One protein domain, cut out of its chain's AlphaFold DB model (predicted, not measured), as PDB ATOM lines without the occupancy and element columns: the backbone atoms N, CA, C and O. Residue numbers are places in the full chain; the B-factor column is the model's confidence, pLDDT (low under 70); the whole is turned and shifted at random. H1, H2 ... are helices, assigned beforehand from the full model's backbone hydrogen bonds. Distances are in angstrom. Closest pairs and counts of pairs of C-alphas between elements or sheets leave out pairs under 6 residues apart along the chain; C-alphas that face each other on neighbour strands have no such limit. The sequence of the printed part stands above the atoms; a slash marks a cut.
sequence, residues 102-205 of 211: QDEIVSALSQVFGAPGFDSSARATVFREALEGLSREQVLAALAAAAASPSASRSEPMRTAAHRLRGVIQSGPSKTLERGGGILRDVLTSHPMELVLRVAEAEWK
ATOM      1  N   GLN A 102     -29.791  22.101 -31.178       84.81
ATOM      2  CA  GLN A 102     -28.790  22.188 -30.118       84.81
ATOM      3  C   GLN A 102     -29.419  22.604 -28.783       84.81
ATOM      4  O   GLN A 102     -29.163  21.941 -27.784       84.81
ATOM      5  N   ASP A 103     -30.267  23.634 -28.759       80.31
ATOM      6  CA  ASP A 103     -30.936  24.100 -27.535       80.31
ATOM      7  C   ASP A 103     -31.827  23.009 -26.927       80.31
ATOM      8  O   ASP A 103     -31.848  22.824 -25.708       80.31
ATOM      9  N   GLU A 104     -32.520  22.242 -27.772       84.75
ATOM     10  CA  GLU A 104     -33.328  21.092 -27.355       84.75
ATOM     11  C   GLU A 104     -32.464  20.006 -26.697       84.75
ATOM     12  O   GLU A 104     -32.772  19.551 -25.589       84.75
ATOM     13  N   ILE A 105     -31.342  19.637 -27.329       88.44
ATOM     14  CA  ILE A 105     -30.394  18.656 -26.784       88.44
ATOM     15  C   ILE A 105     -29.807  19.160 -25.461       88.44
ATOM     16  O   ILE A 105     -29.780  18.411 -24.487       88.44
ATOM     17  N   VAL A 106     -29.364  20.419 -25.388       88.44
ATOM     18  CA  VAL A 106     -28.780  20.998 -24.168       88.44
ATOM     19  C   VAL A 106     -29.797  21.027 -23.037       88.44
ATOM     20  O   VAL A 106     -29.479  20.622 -21.917       88.44
ATOM     21  N   SER A 107     -31.027  21.454 -23.317       86.38
ATOM     22  CA  SER A 107     -32.117  21.478 -22.342       86.38
ATOM     23  C   SER A 107     -32.400  20.081 -21.785       86.38
ATOM     24  O   SER A 107     -32.484  19.889 -20.569       86.38
ATOM     25  N   ALA A 108     -32.472  19.073 -22.653       87.12
ATOM     26  CA  ALA A 108     -32.720  17.699 -22.244       87.12
ATOM     27  C   ALA A 108     -31.537  17.091 -21.470       87.12
ATOM     28  O   ALA A 108     -31.724  16.529 -20.389       87.12
ATOM     29  N   LEU A 109     -30.304  17.252 -21.959       91.44
ATOM     30  CA  LEU A 109     -29.106  16.748 -21.284       91.44
ATOM     31  C   LEU A 109     -28.863  17.448 -19.942       91.44
ATOM     32  O   LEU A 109     -28.438  16.794 -18.994       91.44
ATOM     33  N   SER A 110     -29.224  18.725 -19.796       90.00
ATOM     34  CA  SER A 110     -29.153  19.447 -18.514       90.00
ATOM     35  C   SER A 110     -30.054  18.836 -17.442       90.00
ATOM     36  O   SER A 110     -29.711  18.866 -16.261       90.00
ATOM     37  N   GLN A 111     -31.174  18.217 -17.822       88.06
ATOM     38  CA  GLN A 111     -32.036  17.504 -16.873       88.06
ATOM     39  C   GLN A 111     -31.414  16.187 -16.378       88.06
ATOM     40  O   GLN A 111     -31.779  15.703 -15.303       88.06
ATOM     41  N   VAL A 112     -30.466  15.620 -17.131       92.00
ATOM     42  CA  VAL A 112     -29.788  14.355 -16.809       92.00
ATOM     43  C   VAL A 112     -28.430  14.599 -16.152       92.00
ATOM     44  O   VAL A 112     -28.128  14.008 -15.121       92.00
ATOM     45  N   PHE A 113     -27.605  15.483 -16.703       90.00
ATOM     46  CA  PHE A 113     -26.270  15.776 -16.183       90.00
ATOM     47  C   PHE A 113     -26.276  16.894 -15.143       90.00
ATOM     48  O   PHE A 113     -25.372  16.939 -14.312       90.00
ATOM     49  N   GLY A 114     -27.278  17.771 -15.140       87.69
ATOM     50  CA  GLY A 114     -27.236  19.049 -14.428       87.69
ATOM     51  C   GLY A 114     -26.581  20.149 -15.259       87.69
ATOM     52  O   GLY A 114     -25.982  19.885 -16.304       87.69
ATOM     53  N   ALA A 115     -26.686  21.386 -14.773       86.19
ATOM     54  CA  ALA A 115     -26.035  22.539 -15.392       86.19
ATOM     55  C   ALA A 115     -24.514  22.311 -15.534       86.19
ATOM     56  O   ALA A 115     -23.937  21.600 -14.700       86.19
ATOM     57  N   PRO A 116     -23.850  22.871 -16.563       80.94
ATOM     58  CA  PRO A 116     -22.407  22.730 -16.755       80.94
ATOM     59  C   PRO A 116     -21.586  23.088 -15.505       80.94
ATOM     60  O   PRO A 116     -21.794  24.122 -14.879       80.94
ATOM     61  N   GLY A 117     -20.656  22.211 -15.127       82.12
ATOM     62  CA  GLY A 117     -19.892  22.271 -13.879       82.12
ATOM     63  C   GLY A 117     -19.105  20.975 -13.656       82.12
ATOM     64  O   GLY A 117     -19.243  20.032 -14.424       82.12
ATOM     65  N   PHE A 118     -18.271  20.896 -12.617       78.62
ATOM     66  CA  PHE A 118     -17.344  19.763 -12.434       78.62
ATOM     67  C   PHE A 118     -18.040  18.386 -12.414       78.62
ATOM     68  O   PHE A 118     -17.697  17.502 -13.201       78.62
ATOM     69  N   ASP A 119     -19.065  18.215 -11.573       85.00
ATOM     70  CA  ASP A 119     -19.762  16.928 -11.444       85.00
ATOM     71  C   ASP A 119     -20.584  16.576 -12.693       85.00
ATOM     72  O   ASP A 119     -20.690  15.409 -13.074       85.00
ATOM     73  N   SER A 120     -21.174  17.577 -13.352       87.00
ATOM     74  CA  SER A 120     -21.943  17.369 -14.584       87.00
ATOM     75  C   SER A 120     -21.032  17.077 -15.774       87.00
ATOM     76  O   SER A 120     -21.380  16.242 -16.602       87.00
ATOM     77  N   SER A 121     -19.832  17.656 -15.811       86.94
ATOM     78  CA  SER A 121     -18.761  17.301 -16.743       86.94
ATOM     79  C   SER A 121     -18.273  15.872 -16.554       86.94
ATOM     80  O   SER A 121     -18.119  15.152 -17.537       86.94
ATOM     81  N   ALA A 122     -18.090  15.421 -15.309       90.06
ATOM     82  CA  ALA A 122     -17.754  14.026 -15.033       90.06
ATOM     83  C   ALA A 122     -18.857  13.082 -15.539       90.06
ATOM     84  O   ALA A 122     -18.567  12.110 -16.237       90.06
ATOM     85  N   ARG A 123     -20.130  13.406 -15.275       92.69
ATOM     86  CA  ARG A 123     -21.280  12.652 -15.805       92.69
ATOM     87  C   ARG A 123     -21.326  12.646 -17.332       92.69
ATOM     88  O   ARG A 123     -21.539  11.586 -17.912       92.69
ATOM     89  N   ALA A 124     -21.098  13.787 -17.979       93.06
ATOM     90  CA  ALA A 124     -21.064  13.892 -19.435       93.06
ATOM     91  C   ALA A 124     -19.916  13.068 -20.042       93.06
ATOM     92  O   ALA A 124     -20.097  12.418 -21.068       93.06
ATOM     93  N   THR A 125     -18.750  13.021 -19.395       92.88
ATOM     94  CA  THR A 125     -17.638  12.154 -19.809       92.88
ATOM     95  C   THR A 125     -17.994  10.679 -19.669       92.88
ATOM     96  O   THR A 125     -17.913   9.961 -20.659       92.88
ATOM     97  N   VAL A 126     -18.498  10.242 -18.509       93.94
ATOM     98  CA  VAL A 126     -18.931   8.845 -18.309       93.94
ATOM     99  C   VAL A 126     -20.031   8.457 -19.298       93.94
ATOM    100  O   VAL A 126     -20.042   7.333 -19.792       93.94
ATOM    101  N   PHE A 127     -20.946   9.376 -19.616       94.88
ATOM    102  CA  PHE A 127     -21.952   9.175 -20.653       94.88
ATOM    103  C   PHE A 127     -21.306   8.925 -22.020       94.88
ATOM    104  O   PHE A 127     -21.594   7.902 -22.631       94.88
ATOM    105  N   ARG A 128     -20.402   9.797 -22.482       94.12
ATOM    106  CA  ARG A 128     -19.721   9.630 -23.779       94.12
ATOM    107  C   ARG A 128     -18.916   8.329 -23.839       94.12
ATOM    108  O   ARG A 128     -19.067   7.574 -24.791       94.12
ATOM    109  N   GLU A 129     -18.156   8.019 -22.792       92.50
ATOM    110  CA  GLU A 129     -17.398   6.766 -22.666       92.50
ATOM    111  C   GLU A 129     -18.298   5.524 -22.620       92.50
ATOM    112  O   GLU A 129     -17.881   4.431 -22.991       92.50
ATOM    113  N   ALA A 130     -19.528   5.641 -22.111       93.31
ATOM    114  CA  ALA A 130     -20.480   4.534 -22.106       93.31
ATOM    115  C   ALA A 130     -21.043   4.238 -23.501       93.31
ATOM    116  O   ALA A 130     -21.493   3.117 -23.736       93.31
ATOM    117  N   LEU A 131     -21.054   5.230 -24.395       93.69
ATOM    118  CA  LEU A 131     -21.571   5.094 -25.758       93.69
ATOM    119  C   LEU A 131     -20.467   4.803 -26.785       93.69
ATOM    120  O   LEU A 131     -20.769   4.463 -27.929       93.69
ATOM    121  N   GLU A 132     -19.201   4.932 -26.395       91.25
ATOM    122  CA  GLU A 132     -18.057   4.737 -27.278       91.25
ATOM    123  C   GLU A 132     -18.047   3.329 -27.896       91.25
ATOM    124  O   GLU A 132     -18.161   2.314 -27.207       91.25
ATOM    125  N   GLY A 133     -17.931   3.271 -29.225       87.06
ATOM    126  CA  GLY A 133     -17.887   2.014 -29.976       87.06
ATOM    127  C   GLY A 133     -19.216   1.254 -30.068       87.06
ATOM    128  O   GLY A 133     -19.236   0.165 -30.643       87.06
ATOM    129  N   LEU A 134     -20.319   1.796 -29.541       91.06
ATOM    130  CA  LEU A 134     -21.647   1.193 -29.653       91.06
ATOM    131  C   LEU A 134     -22.437   1.776 -30.823       91.06
ATOM    132  O   LEU A 134     -22.398   2.973 -31.098       91.06
ATOM    133  N   SER A 135     -23.221   0.929 -31.489       92.25
ATOM    134  CA  SER A 135     -24.234   1.393 -32.433       92.25
ATOM    135  C   SER A 135     -25.417   2.020 -31.693       92.25
ATOM    136  O   SER A 135     -25.713   1.680 -30.545       92.25
ATOM    137  N   ARG A 136     -26.167   2.890 -32.374       89.62
ATOM    138  CA  ARG A 136     -27.380   3.511 -31.818       89.62
ATOM    139  C   ARG A 136     -28.367   2.484 -31.249       89.62
ATOM    140  O   ARG A 136     -28.915   2.688 -30.171       89.62
ATOM    141  N   GLU A 137     -28.565   1.364 -31.940       90.06
ATOM    142  CA  GLU A 137     -29.442   0.281 -31.476       90.06
ATOM    143  C   GLU A 137     -28.937  -0.345 -30.171       90.06
ATOM    144  O   GLU A 137     -29.717  -0.576 -29.244       90.06
ATOM    145  N   GLN A 138     -27.623  -0.565 -30.061       92.19
ATOM    146  CA  GLN A 138     -27.001  -1.083 -28.843       92.19
ATOM    147  C   GLN A 138     -27.128  -0.097 -27.682       92.19
ATOM    148  O   GLN A 138     -27.383  -0.522 -26.555       92.19
ATOM    149  N   VAL A 139     -27.010   1.207 -27.944       91.69
ATOM    150  CA  VAL A 139     -27.210   2.261 -26.938       91.69
ATOM    151  C   VAL A 139     -28.649   2.279 -26.427       91.69
ATOM    152  O   VAL A 139     -28.872   2.284 -25.216       91.69
ATOM    153  N   LEU A 140     -29.638   2.236 -27.322       91.19
ATOM    154  CA  LEU A 140     -31.051   2.200 -26.930       91.19
ATOM    155  C   LEU A 140     -31.382   0.933 -26.127       91.19
ATOM    156  O   LEU A 140     -32.087   1.002 -25.117       91.19
ATOM    157  N   ALA A 141     -30.814  -0.212 -26.514       90.38
ATOM    158  CA  ALA A 141     -30.934  -1.455 -25.758       90.38
ATOM    159  C   ALA A 141     -30.241  -1.376 -24.384       90.38
ATOM    160  O   ALA A 141     -30.792  -1.848 -23.388       90.38
ATOM    161  N   ALA A 142     -29.070  -0.738 -24.296       90.38
ATOM    162  CA  ALA A 142     -28.367  -0.510 -23.036       90.38
ATOM    163  C   ALA A 142     -29.150   0.424 -22.098       90.38
ATOM    164  O   ALA A 142     -29.218   0.158 -20.900       90.38
ATOM    165  N   LEU A 143     -29.810   1.465 -22.621       90.50
ATOM    166  CA  LEU A 143     -30.708   2.334 -21.849       90.50
ATOM    167  C   LEU A 143     -31.928   1.574 -21.315       90.50
ATOM    168  O   LEU A 143     -32.307   1.747 -20.157       90.50
ATOM    169  N   ALA A 144     -32.529   0.702 -22.129       88.25
ATOM    170  CA  ALA A 144     -33.619  -0.163 -21.678       88.25
ATOM    171  C   ALA A 144     -33.159  -1.116 -20.557       88.25
ATOM    172  O   ALA A 144     -33.835  -1.245 -19.533       88.25
ATOM    173  N   ALA A 145     -31.973  -1.717 -20.699       87.75
ATOM    174  CA  ALA A 145     -31.371  -2.554 -19.663       87.75
ATOM    175  C   ALA A 145     -31.030  -1.758 -18.391       87.75
ATOM    176  O   ALA A 145     -31.251  -2.251 -17.289       87.75
ATOM    177  N   ALA A 146     -30.555  -0.515 -18.508       87.62
ATOM    178  CA  ALA A 146     -30.244   0.339 -17.361       87.62
ATOM    179  C   ALA A 146     -31.476   0.605 -16.478       87.62
ATOM    180  O   ALA A 146     -31.350   0.620 -15.248       87.62
ATOM    181  N   ALA A 147     -32.655   0.768 -17.092       83.44
ATOM    182  CA  ALA A 147     -33.925   0.982 -16.398       83.44
ATOM    183  C   ALA A 147     -34.451  -0.291 -15.709       83.44
ATOM    184  O   ALA A 147     -34.877  -0.221 -14.558       83.44
ATOM    185  N   ALA A 148     -34.384  -1.448 -16.376       81.50
ATOM    186  CA  ALA A 148     -34.893  -2.713 -15.841       81.50
ATOM    187  C   ALA A 148     -33.884  -3.417 -14.914       81.50
ATOM    188  O   ALA A 148     -34.121  -3.585 -13.719       81.50
ATOM    189  N   SER A 149     -32.743  -3.834 -15.462       76.19
ATOM    190  CA  SER A 149     -31.630  -4.459 -14.746       76.19
ATOM    191  C   SER A 149     -30.406  -4.540 -15.671       76.19
ATOM    192  O   SER A 149     -30.498  -5.176 -16.726       76.19
ATOM    193  N   PRO A 150     -29.241  -3.969 -15.304       69.44
ATOM    194  CA  PRO A 150     -28.041  -4.018 -16.147       69.44
ATOM    195  C   PRO A 150     -27.586  -5.446 -16.486       69.44
ATOM    196  O   PRO A 150     -27.076  -5.696 -17.577       69.44
ATOM    197  N   SER A 151     -27.830  -6.403 -15.582       71.56
ATOM    198  CA  SER A 151     -27.493  -7.821 -15.765       71.56
ATOM    199  C   SER A 151     -28.312  -8.512 -16.859       71.56
ATOM    200  O   SER A 151     -27.935  -9.591 -17.302       71.56
ATOM    201  N   ALA A 152     -29.408  -7.902 -17.322       67.19
ATOM    202  CA  ALA A 152     -30.222  -8.422 -18.421       67.19
ATOM    203  C   ALA A 152     -29.549  -8.268 -19.801       67.19
ATOM    204  O   ALA A 152     -30.048  -8.791 -20.799       67.19
ATOM    205  N   SER A 153     -28.424  -7.550 -19.877       71.06
ATOM    206  CA  SER A 153     -27.700  -7.324 -21.123       71.06
ATOM    207  C   SER A 153     -26.865  -8.536 -21.558       71.06
ATOM    208  O   SER A 153     -26.163  -9.155 -20.750       71.06
ATOM    209  N   ARG A 154     -26.939  -8.867 -22.856       72.81
ATOM    210  CA  ARG A 154     -26.395 -10.109 -23.437       72.81
ATOM    211  C   ARG A 154     -24.882 -10.091 -23.661       72.81
ATOM    212  O   ARG A 154     -24.277 -11.157 -23.653       72.81
ATOM    213  N   SER A 155     -24.279  -8.919 -23.867       83.81
ATOM    214  CA  SER A 155     -22.838  -8.773 -24.104       83.81
ATOM    215  C   SER A 155     -22.180  -7.917 -23.024       83.81
ATOM    216  O   SER A 155     -22.809  -7.015 -22.466       83.81
ATOM    217  N   GLU A 156     -20.905  -8.191 -22.738       85.38
ATOM    218  CA  GLU A 156     -20.153  -7.454 -21.716       85.38
ATOM    219  C   GLU A 156     -20.074  -5.942 -22.013       85.38
ATOM    220  O   GLU A 156     -20.414  -5.168 -21.119       85.38
ATOM    221  N   PRO A 157     -19.800  -5.481 -23.256       87.12
ATOM    222  CA  PRO A 157     -19.804  -4.049 -23.569       87.12
ATOM    223  C   PRO A 157     -21.155  -3.376 -23.299       87.12
ATOM    224  O   PRO A 157     -21.215  -2.298 -22.710       87.12
ATOM    225  N   MET A 158     -22.264  -4.032 -23.658       87.62
ATOM    226  CA  MET A 158     -23.598  -3.484 -23.407       87.62
ATOM    227  C   MET A 158     -23.957  -3.497 -21.915       87.62
ATOM    228  O   MET A 158     -24.707  -2.635 -21.460       87.62
ATOM    229  N   ARG A 159     -23.459  -4.467 -21.141       88.06
ATOM    230  CA  ARG A 159     -23.640  -4.516 -19.683       88.06
ATOM    231  C   ARG A 159     -22.878  -3.385 -19.000       88.06
ATOM    232  O   ARG A 159     -23.453  -2.694 -18.159       88.06
ATOM    233  N   THR A 160     -21.625  -3.160 -19.392       90.50
ATOM    234  CA  THR A 160     -20.812  -2.037 -18.912       90.50
ATOM    235  C   THR A 160     -21.478  -0.705 -19.242       90.50
ATOM    236  O   THR A 160     -21.634   0.131 -18.351       90.50
ATOM    237  N   ALA A 161     -21.948  -0.526 -20.480       91.69
ATOM    238  CA  ALA A 161     -22.675   0.670 -20.890       91.69
ATOM    239  C   ALA A 161     -23.953   0.877 -20.066       91.69
ATOM    240  O   ALA A 161     -24.151   1.952 -19.505       91.69
ATOM    241  N   ALA A 162     -24.781  -0.161 -19.897       92.06
ATOM    242  CA  ALA A 162     -25.994  -0.086 -19.079       92.06
ATOM    243  C   ALA A 162     -25.689   0.287 -17.618       92.06
ATOM    244  O   ALA A 162     -26.409   1.087 -17.019       92.06
ATOM    245  N   HIS A 163     -24.611  -0.251 -17.042       92.50
ATOM    246  CA  HIS A 163     -24.184   0.079 -15.684       92.50
ATOM    247  C   HIS A 163     -23.729   1.541 -15.559       92.50
ATOM    248  O   HIS A 163     -24.176   2.249 -14.656       92.50
ATOM    249  N   ARG A 164     -22.901   2.021 -16.497       93.19
ATOM    250  CA  ARG A 164     -22.441   3.419 -16.537       93.19
ATOM    251  C   ARG A 164     -23.604   4.392 -16.726       93.19
ATOM    252  O   ARG A 164     -23.723   5.346 -15.963       93.19
ATOM    253  N   LEU A 165     -24.504   4.114 -17.671       93.75
ATOM    254  CA  LEU A 165     -25.698   4.926 -17.923       93.75
ATOM    255  C   LEU A 165     -26.611   4.986 -16.695       93.75
ATOM    256  O   LEU A 165     -27.090   6.061 -16.336       93.75
ATOM    257  N   ARG A 166     -26.796   3.859 -15.996       93.69
ATOM    258  CA  ARG A 166     -27.530   3.820 -14.723       93.69
ATOM    259  C   ARG A 166     -26.894   4.754 -13.689       93.69
ATOM    260  O   ARG A 166     -27.607   5.547 -13.079       93.69
ATOM    261  N   GLY A 167     -25.571   4.695 -13.532       91.19
ATOM    262  CA  GLY A 167     -24.823   5.563 -12.619       91.19
ATOM    263  C   GLY A 167     -24.946   7.049 -12.963       91.19
ATOM    264  O   GLY A 167     -25.203   7.867 -12.079       91.19
ATOM    265  N   VAL A 168     -24.849   7.403 -14.248       92.75
ATOM    266  CA  VAL A 168     -25.045   8.781 -14.732       92.75
ATOM    267  C   VAL A 168     -26.438   9.297 -14.373       92.75
ATOM    268  O   VAL A 168     -26.558  10.374 -13.796       92.75
ATOM    269  N   ILE A 169     -27.487   8.515 -14.642       92.31
ATOM    270  CA  ILE A 169     -28.871   8.921 -14.364       92.31
ATOM    271  C   ILE A 169     -29.129   9.058 -12.855       92.31
ATOM    272  O   ILE A 169     -29.779  10.005 -12.416       92.31
ATOM    273  N   GLN A 170     -28.630   8.120 -12.044       89.38
ATOM    274  CA  GLN A 170     -28.865   8.118 -10.594       89.38
ATOM    275  C   GLN A 170     -28.092   9.212  -9.856       89.38
ATOM    276  O   GLN A 170     -28.566   9.704  -8.835       89.38
ATOM    277  N   SER A 171     -26.922   9.598 -10.365       87.94
ATOM    278  CA  SER A 171     -26.122  10.699  -9.815       87.94
ATOM    279  C   SER A 171     -26.531  12.078 -10.350       87.94
ATOM    280  O   SER A 171     -26.006  13.093  -9.892       87.94
ATOM    281  N   GLY A 172     -27.445  12.123 -11.323       85.38
ATOM    282  CA  GLY A 172     -27.951  13.338 -11.949       85.38
ATOM    283  C   GLY A 172     -29.145  13.985 -11.226       85.38
ATOM    284  O   GLY A 172     -29.700  13.413 -10.283       85.38
ATOM    285  N   PRO A 173     -29.602  15.169 -11.685       79.38
ATOM    286  CA  PRO A 173     -30.726  15.895 -11.087       79.38
ATOM    287  C   PRO A 173     -32.056  15.145 -11.180       79.38
ATOM    288  O   PRO A 173     -32.900  15.287 -10.297       79.38
ATOM    289  N   SER A 174     -32.244  14.331 -12.226       78.81
ATOM    290  CA  SER A 174     -33.467  13.548 -12.411       78.81
ATOM    291  C   SER A 174     -33.695  12.540 -11.287       78.81
ATOM    292  O   SER A 174     -34.850  12.240 -10.993       78.81
ATOM    293  N   LYS A 175     -32.617  12.012 -10.677       76.50
ATOM    294  CA  LYS A 175     -32.569  11.014  -9.583       76.50
ATOM    295  C   LYS A 175     -33.336   9.702  -9.809       76.50
ATOM    296  O   LYS A 175     -33.147   8.749  -9.057       76.50
ATOM    297  N   THR A 176     -34.172   9.611 -10.840       84.62
ATOM    298  CA  THR A 176     -34.970   8.439 -11.185       84.62
ATOM    299  C   THR A 176     -34.544   7.884 -12.538       84.62
ATOM    300  O   THR A 176     -34.320   8.617 -13.505       84.62
ATOM    301  N   LEU A 177     -34.436   6.556 -12.597       86.44
ATOM    302  CA  LEU A 177     -34.044   5.835 -13.809       86.44
ATOM    303  C   LEU A 177     -35.083   5.936 -14.913       86.44
ATOM    304  O   LEU A 177     -34.725   6.012 -16.083       86.44
ATOM    305  N   GLU A 178     -36.356   5.967 -14.535       85.25
ATOM    306  CA  GLU A 178     -37.463   6.095 -15.471       85.25
ATOM    307  C   GLU A 178     -37.421   7.443 -16.195       85.25
ATOM    308  O   GLU A 178     -37.368   7.477 -17.422       85.25
ATOM    309  N   ARG A 179     -37.340   8.552 -15.447       84.81
ATOM    310  CA  ARG A 179     -37.315   9.895 -16.036       84.81
ATOM    311  C   ARG A 179     -36.023  10.154 -16.802       84.81
ATOM    312  O   ARG A 179     -36.081  10.568 -17.952       84.81
ATOM    313  N   GLY A 180     -34.861   9.909 -16.191       88.75
ATOM    314  CA  GLY A 180     -33.579  10.167 -16.854       88.75
ATOM    315  C   GLY A 180     -33.340   9.246 -18.052       88.75
ATOM    316  O   GLY A 180     -32.859   9.695 -19.088       88.75
ATOM    317  N   GLY A 181     -33.742   7.975 -17.952       90.69
ATOM    318  CA  GLY A 181     -33.680   7.028 -19.065       90.69
ATOM    319  C   GLY A 181     -34.647   7.378 -20.196       90.69
ATOM    320  O   GLY A 181     -34.278   7.237 -21.359       90.69
ATOM    321  N   GLY A 182     -35.848   7.870 -19.868       89.19
ATOM    322  CA  GLY A 182     -36.806   8.407 -20.838       89.19
ATOM    323  C   GLY A 182     -36.226   9.588 -21.614       89.19
ATOM    324  O   GLY A 182     -36.130   9.516 -22.831       89.19
ATOM    325  N   ILE A 183     -35.705  10.598 -20.909       91.12
ATOM    326  CA  ILE A 183     -35.091  11.782 -21.531       91.12
ATOM    327  C   ILE A 183     -33.945  11.391 -22.475       91.12
ATOM    328  O   ILE A 183     -33.896  11.856 -23.613       91.12
ATOM    329  N   LEU A 184     -33.032  10.516 -22.035       93.00
ATOM    330  CA  LEU A 184     -31.925  10.065 -22.885       93.00
ATOM    331  C   LEU A 184     -32.414   9.293 -24.113       93.00
ATOM    332  O   LEU A 184     -31.874   9.480 -25.202       93.00
ATOM    333  N   ARG A 185     -33.430   8.435 -23.955       93.56
ATOM    334  CA  ARG A 185     -34.036   7.705 -25.074       93.56
ATOM    335  C   ARG A 185     -34.648   8.670 -26.081       93.56
ATOM    336  O   ARG A 185     -34.405   8.503 -27.273       93.56
ATOM    337  N   ASP A 186     -35.401   9.655 -25.614       90.06
ATOM    338  CA  ASP A 186     -36.096  10.613 -26.468       90.06
ATOM    339  C   ASP A 186     -35.085  11.439 -27.271       90.06
ATOM    340  O   ASP A 186     -35.150  11.470 -28.498       90.06
ATOM    341  N   VAL A 187     -34.057  11.985 -26.614       92.62
ATOM    342  CA  VAL A 187     -32.977  12.738 -27.277       92.62
ATOM    343  C   VAL A 187     -32.246  11.889 -28.315       92.62
ATOM    344  O   VAL A 187     -32.043  12.324 -29.447       92.62
ATOM    345  N   LEU A 188     -31.872  10.657 -27.963       92.69
ATOM    346  CA  LEU A 188     -31.154   9.758 -28.871       92.69
ATOM    347  C   LEU A 188     -32.046   9.166 -29.966       92.69
ATOM    348  O   LEU A 188     -31.519   8.577 -30.909       92.69
ATOM    349  N   THR A 189     -33.370   9.305 -29.871       92.06
ATOM    350  CA  THR A 189     -34.338   8.926 -30.917       92.06
ATOM    351  C   THR A 189     -34.611  10.098 -31.862       92.06
ATOM    352  O   THR A 189     -34.682   9.903 -33.078       92.06
ATOM    353  N   SER A 190     -34.675  11.314 -31.328       90.75
ATOM    354  CA  SER A 190     -34.960  12.537 -32.085       90.75
ATOM    355  C   SER A 190     -33.742  13.111 -32.804       90.75
ATOM    356  O   SER A 190     -33.894  13.763 -33.835       90.75
ATOM    357  N   HIS A 191     -32.527  12.847 -32.313       91.38
ATOM    358  CA  HIS A 191     -31.302  13.421 -32.868       91.38
ATOM    359  C   HIS A 191     -30.252  12.349 -33.209       91.38
ATOM    360  O   HIS A 191     -30.212  11.291 -32.573       91.38
ATOM    361  N   PRO A 192     -29.372  12.604 -34.202       91.50
ATOM    362  CA  PRO A 192     -28.221  11.746 -34.473       91.50
ATOM    363  C   PRO A 192     -27.310  11.638 -33.249       91.50
ATOM    364  O   PRO A 192     -27.024  12.642 -32.591       91.50
ATOM    365  N   MET A 193     -26.814  10.434 -32.963       92.62
ATOM    366  CA  MET A 193     -25.982  10.169 -31.786       92.62
ATOM    367  C   MET A 193     -24.719  11.040 -31.780       92.62
ATOM    368  O   MET A 193     -24.335  11.588 -30.752       92.62
ATOM    369  N   GLU A 194     -24.122  11.244 -32.948       92.31
ATOM    370  CA  GLU A 194     -22.927  12.054 -33.168       92.31
ATOM    371  C   GLU A 194     -23.172  13.528 -32.838       92.31
ATOM    372  O   GLU A 194     -22.276  14.211 -32.342       92.31
ATOM    373  N   LEU A 195     -24.384  14.031 -33.099       92.00
ATOM    374  CA  LEU A 195     -24.766  15.392 -32.735       92.00
ATOM    375  C   LEU A 195     -24.915  15.514 -31.216       92.00
ATOM    376  O   LEU A 195     -24.364  16.439 -30.626       92.00
ATOM    377  N   VAL A 196     -25.593  14.557 -30.580       93.00
ATOM    378  CA  VAL A 196     -25.791  14.536 -29.121       93.00
ATOM    379  C   VAL A 196     -24.451  14.479 -28.385       93.00
ATOM    380  O   VAL A 196     -24.227  15.253 -27.457       93.00
ATOM    381  N   LEU A 197     -23.532  13.615 -28.825       93.62
ATOM    382  CA  LEU A 197     -22.190  13.491 -28.249       93.62
ATOM    383  C   LEU A 197     -21.369  14.777 -28.415       93.62
ATOM    384  O   LEU A 197     -20.700  15.195 -27.471       93.62
ATOM    385  N   ARG A 198     -21.457  15.427 -29.581       92.25
ATOM    386  CA  ARG A 198     -20.769  16.697 -29.852       92.25
ATOM    387  C   ARG A 198     -21.290  17.832 -28.978       92.25
ATOM    388  O   ARG A 198     -20.497  18.612 -28.468       92.25
ATOM    389  N   VAL A 199     -22.606  17.917 -28.790       92.06
ATOM    390  CA  VAL A 199     -23.227  18.916 -27.906       92.06
ATOM    391  C   VAL A 199     -22.847  18.649 -26.449       92.06
ATOM    392  O   VAL A 199     -22.444  19.571 -25.745       92.06
ATOM    393  N   ALA A 200     -22.898  17.386 -26.011       91.62
ATOM    394  CA  ALA A 200     -22.469  16.994 -24.670       91.62
ATOM    395  C   ALA A 200     -21.003  17.380 -24.407       91.62
ATOM    396  O   ALA A 200     -20.668  17.886 -23.340       91.62
ATOM    397  N   GLU A 201     -20.128  17.175 -25.392       91.31
ATOM    398  CA  GLU A 201     -18.738  17.611 -25.323       91.31
ATOM    399  C   GLU A 201     -18.603  19.135 -25.277       91.31
ATOM    400  O   GLU A 201     -17.939  19.650 -24.386       91.31
ATOM    401  N   ALA A 202     -19.229  19.868 -26.195       88.31
ATOM    402  CA  ALA A 202     -19.065  21.318 -26.289       88.31
ATOM    403  C   ALA A 202     -19.506  22.049 -25.009       88.31
ATOM    404  O   ALA A 202     -18.809  22.948 -24.533       88.31
ATOM    405  N   GLU A 203     -20.632  21.636 -24.430       87.38
ATOM    406  CA  GLU A 203     -21.236  22.327 -23.289       87.38
ATOM    407  C   GLU A 203     -20.670  21.875 -21.938       87.38
ATOM    408  O   GLU A 203     -20.472  22.694 -21.038       87.38
ATOM    409  N   TRP A 204     -20.352  20.585 -21.781       89.31
ATOM    410  CA  TRP A 204     -19.876  20.024 -20.510       89.31
ATOM    411  C   TRP A 204     -18.368  19.743 -20.481       89.31
ATOM    412  O   TRP A 204     -17.889  19.111 -19.539       89.31
ATOM    413  N   LYS A 205     -17.566  20.238 -21.428       79.25
ATOM    414  CA  LYS A 205     -16.097  20.205 -21.318       79.25
ATOM    415  C   LYS A 205     -15.604  21.377 -20.466       79.25
ATOM    416  O   LYS A 205     -15.438  22.499 -20.938       79.25
TER     417      LYS A 205
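AT A GLANCE: This is residues 102 to 205 of the 211 residues of an uncharacterized protein of Verrucomicrobia subdivision 3 bacterium (UniProt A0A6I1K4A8). Two bowed rows of three helices cross each other: H1, H5 and H3 side by side, and H6, H2 and H4 likewise, with neighbours in each row running opposite ways. The 104 printed residues hold six named helices, H1 to H6 in order, and no named strand: all helix. The whole is compact, radius of gyration of the C-alphas 12.1 A, spanning 34 by 25 by 20 A.

IN THESE COORDINATES: Find C-alpha 102 at (-28.790, 22.188, -30.118), where H1 begins and runs to 113. Then come H2, 118 to 131, 20.3 A; H3, 136 to 148; H4, 156 to 171, 22.5 A; H5, 177 to 190; and H6, 193 to 204, ending at (-19.876, 20.024, -20.510).

HOW THE PARTS SIT: H1 touches H5 at Val 112 and Gly 180, closest C-alphas 5.6 A, at a shallow tilt of 20 degrees. H3 touches H4 at Ala 146 and Ala 162, 4.6 A, a steep 59 degrees. H2 and H5 are apart. O i to N i+4 pairs are all within hydrogen-bond range in H2 to H6, and 7 of 8 in H1.

THE WHOLE: The printed part has no cut and no long link; residues 150 and 152 are under pLDDT 70.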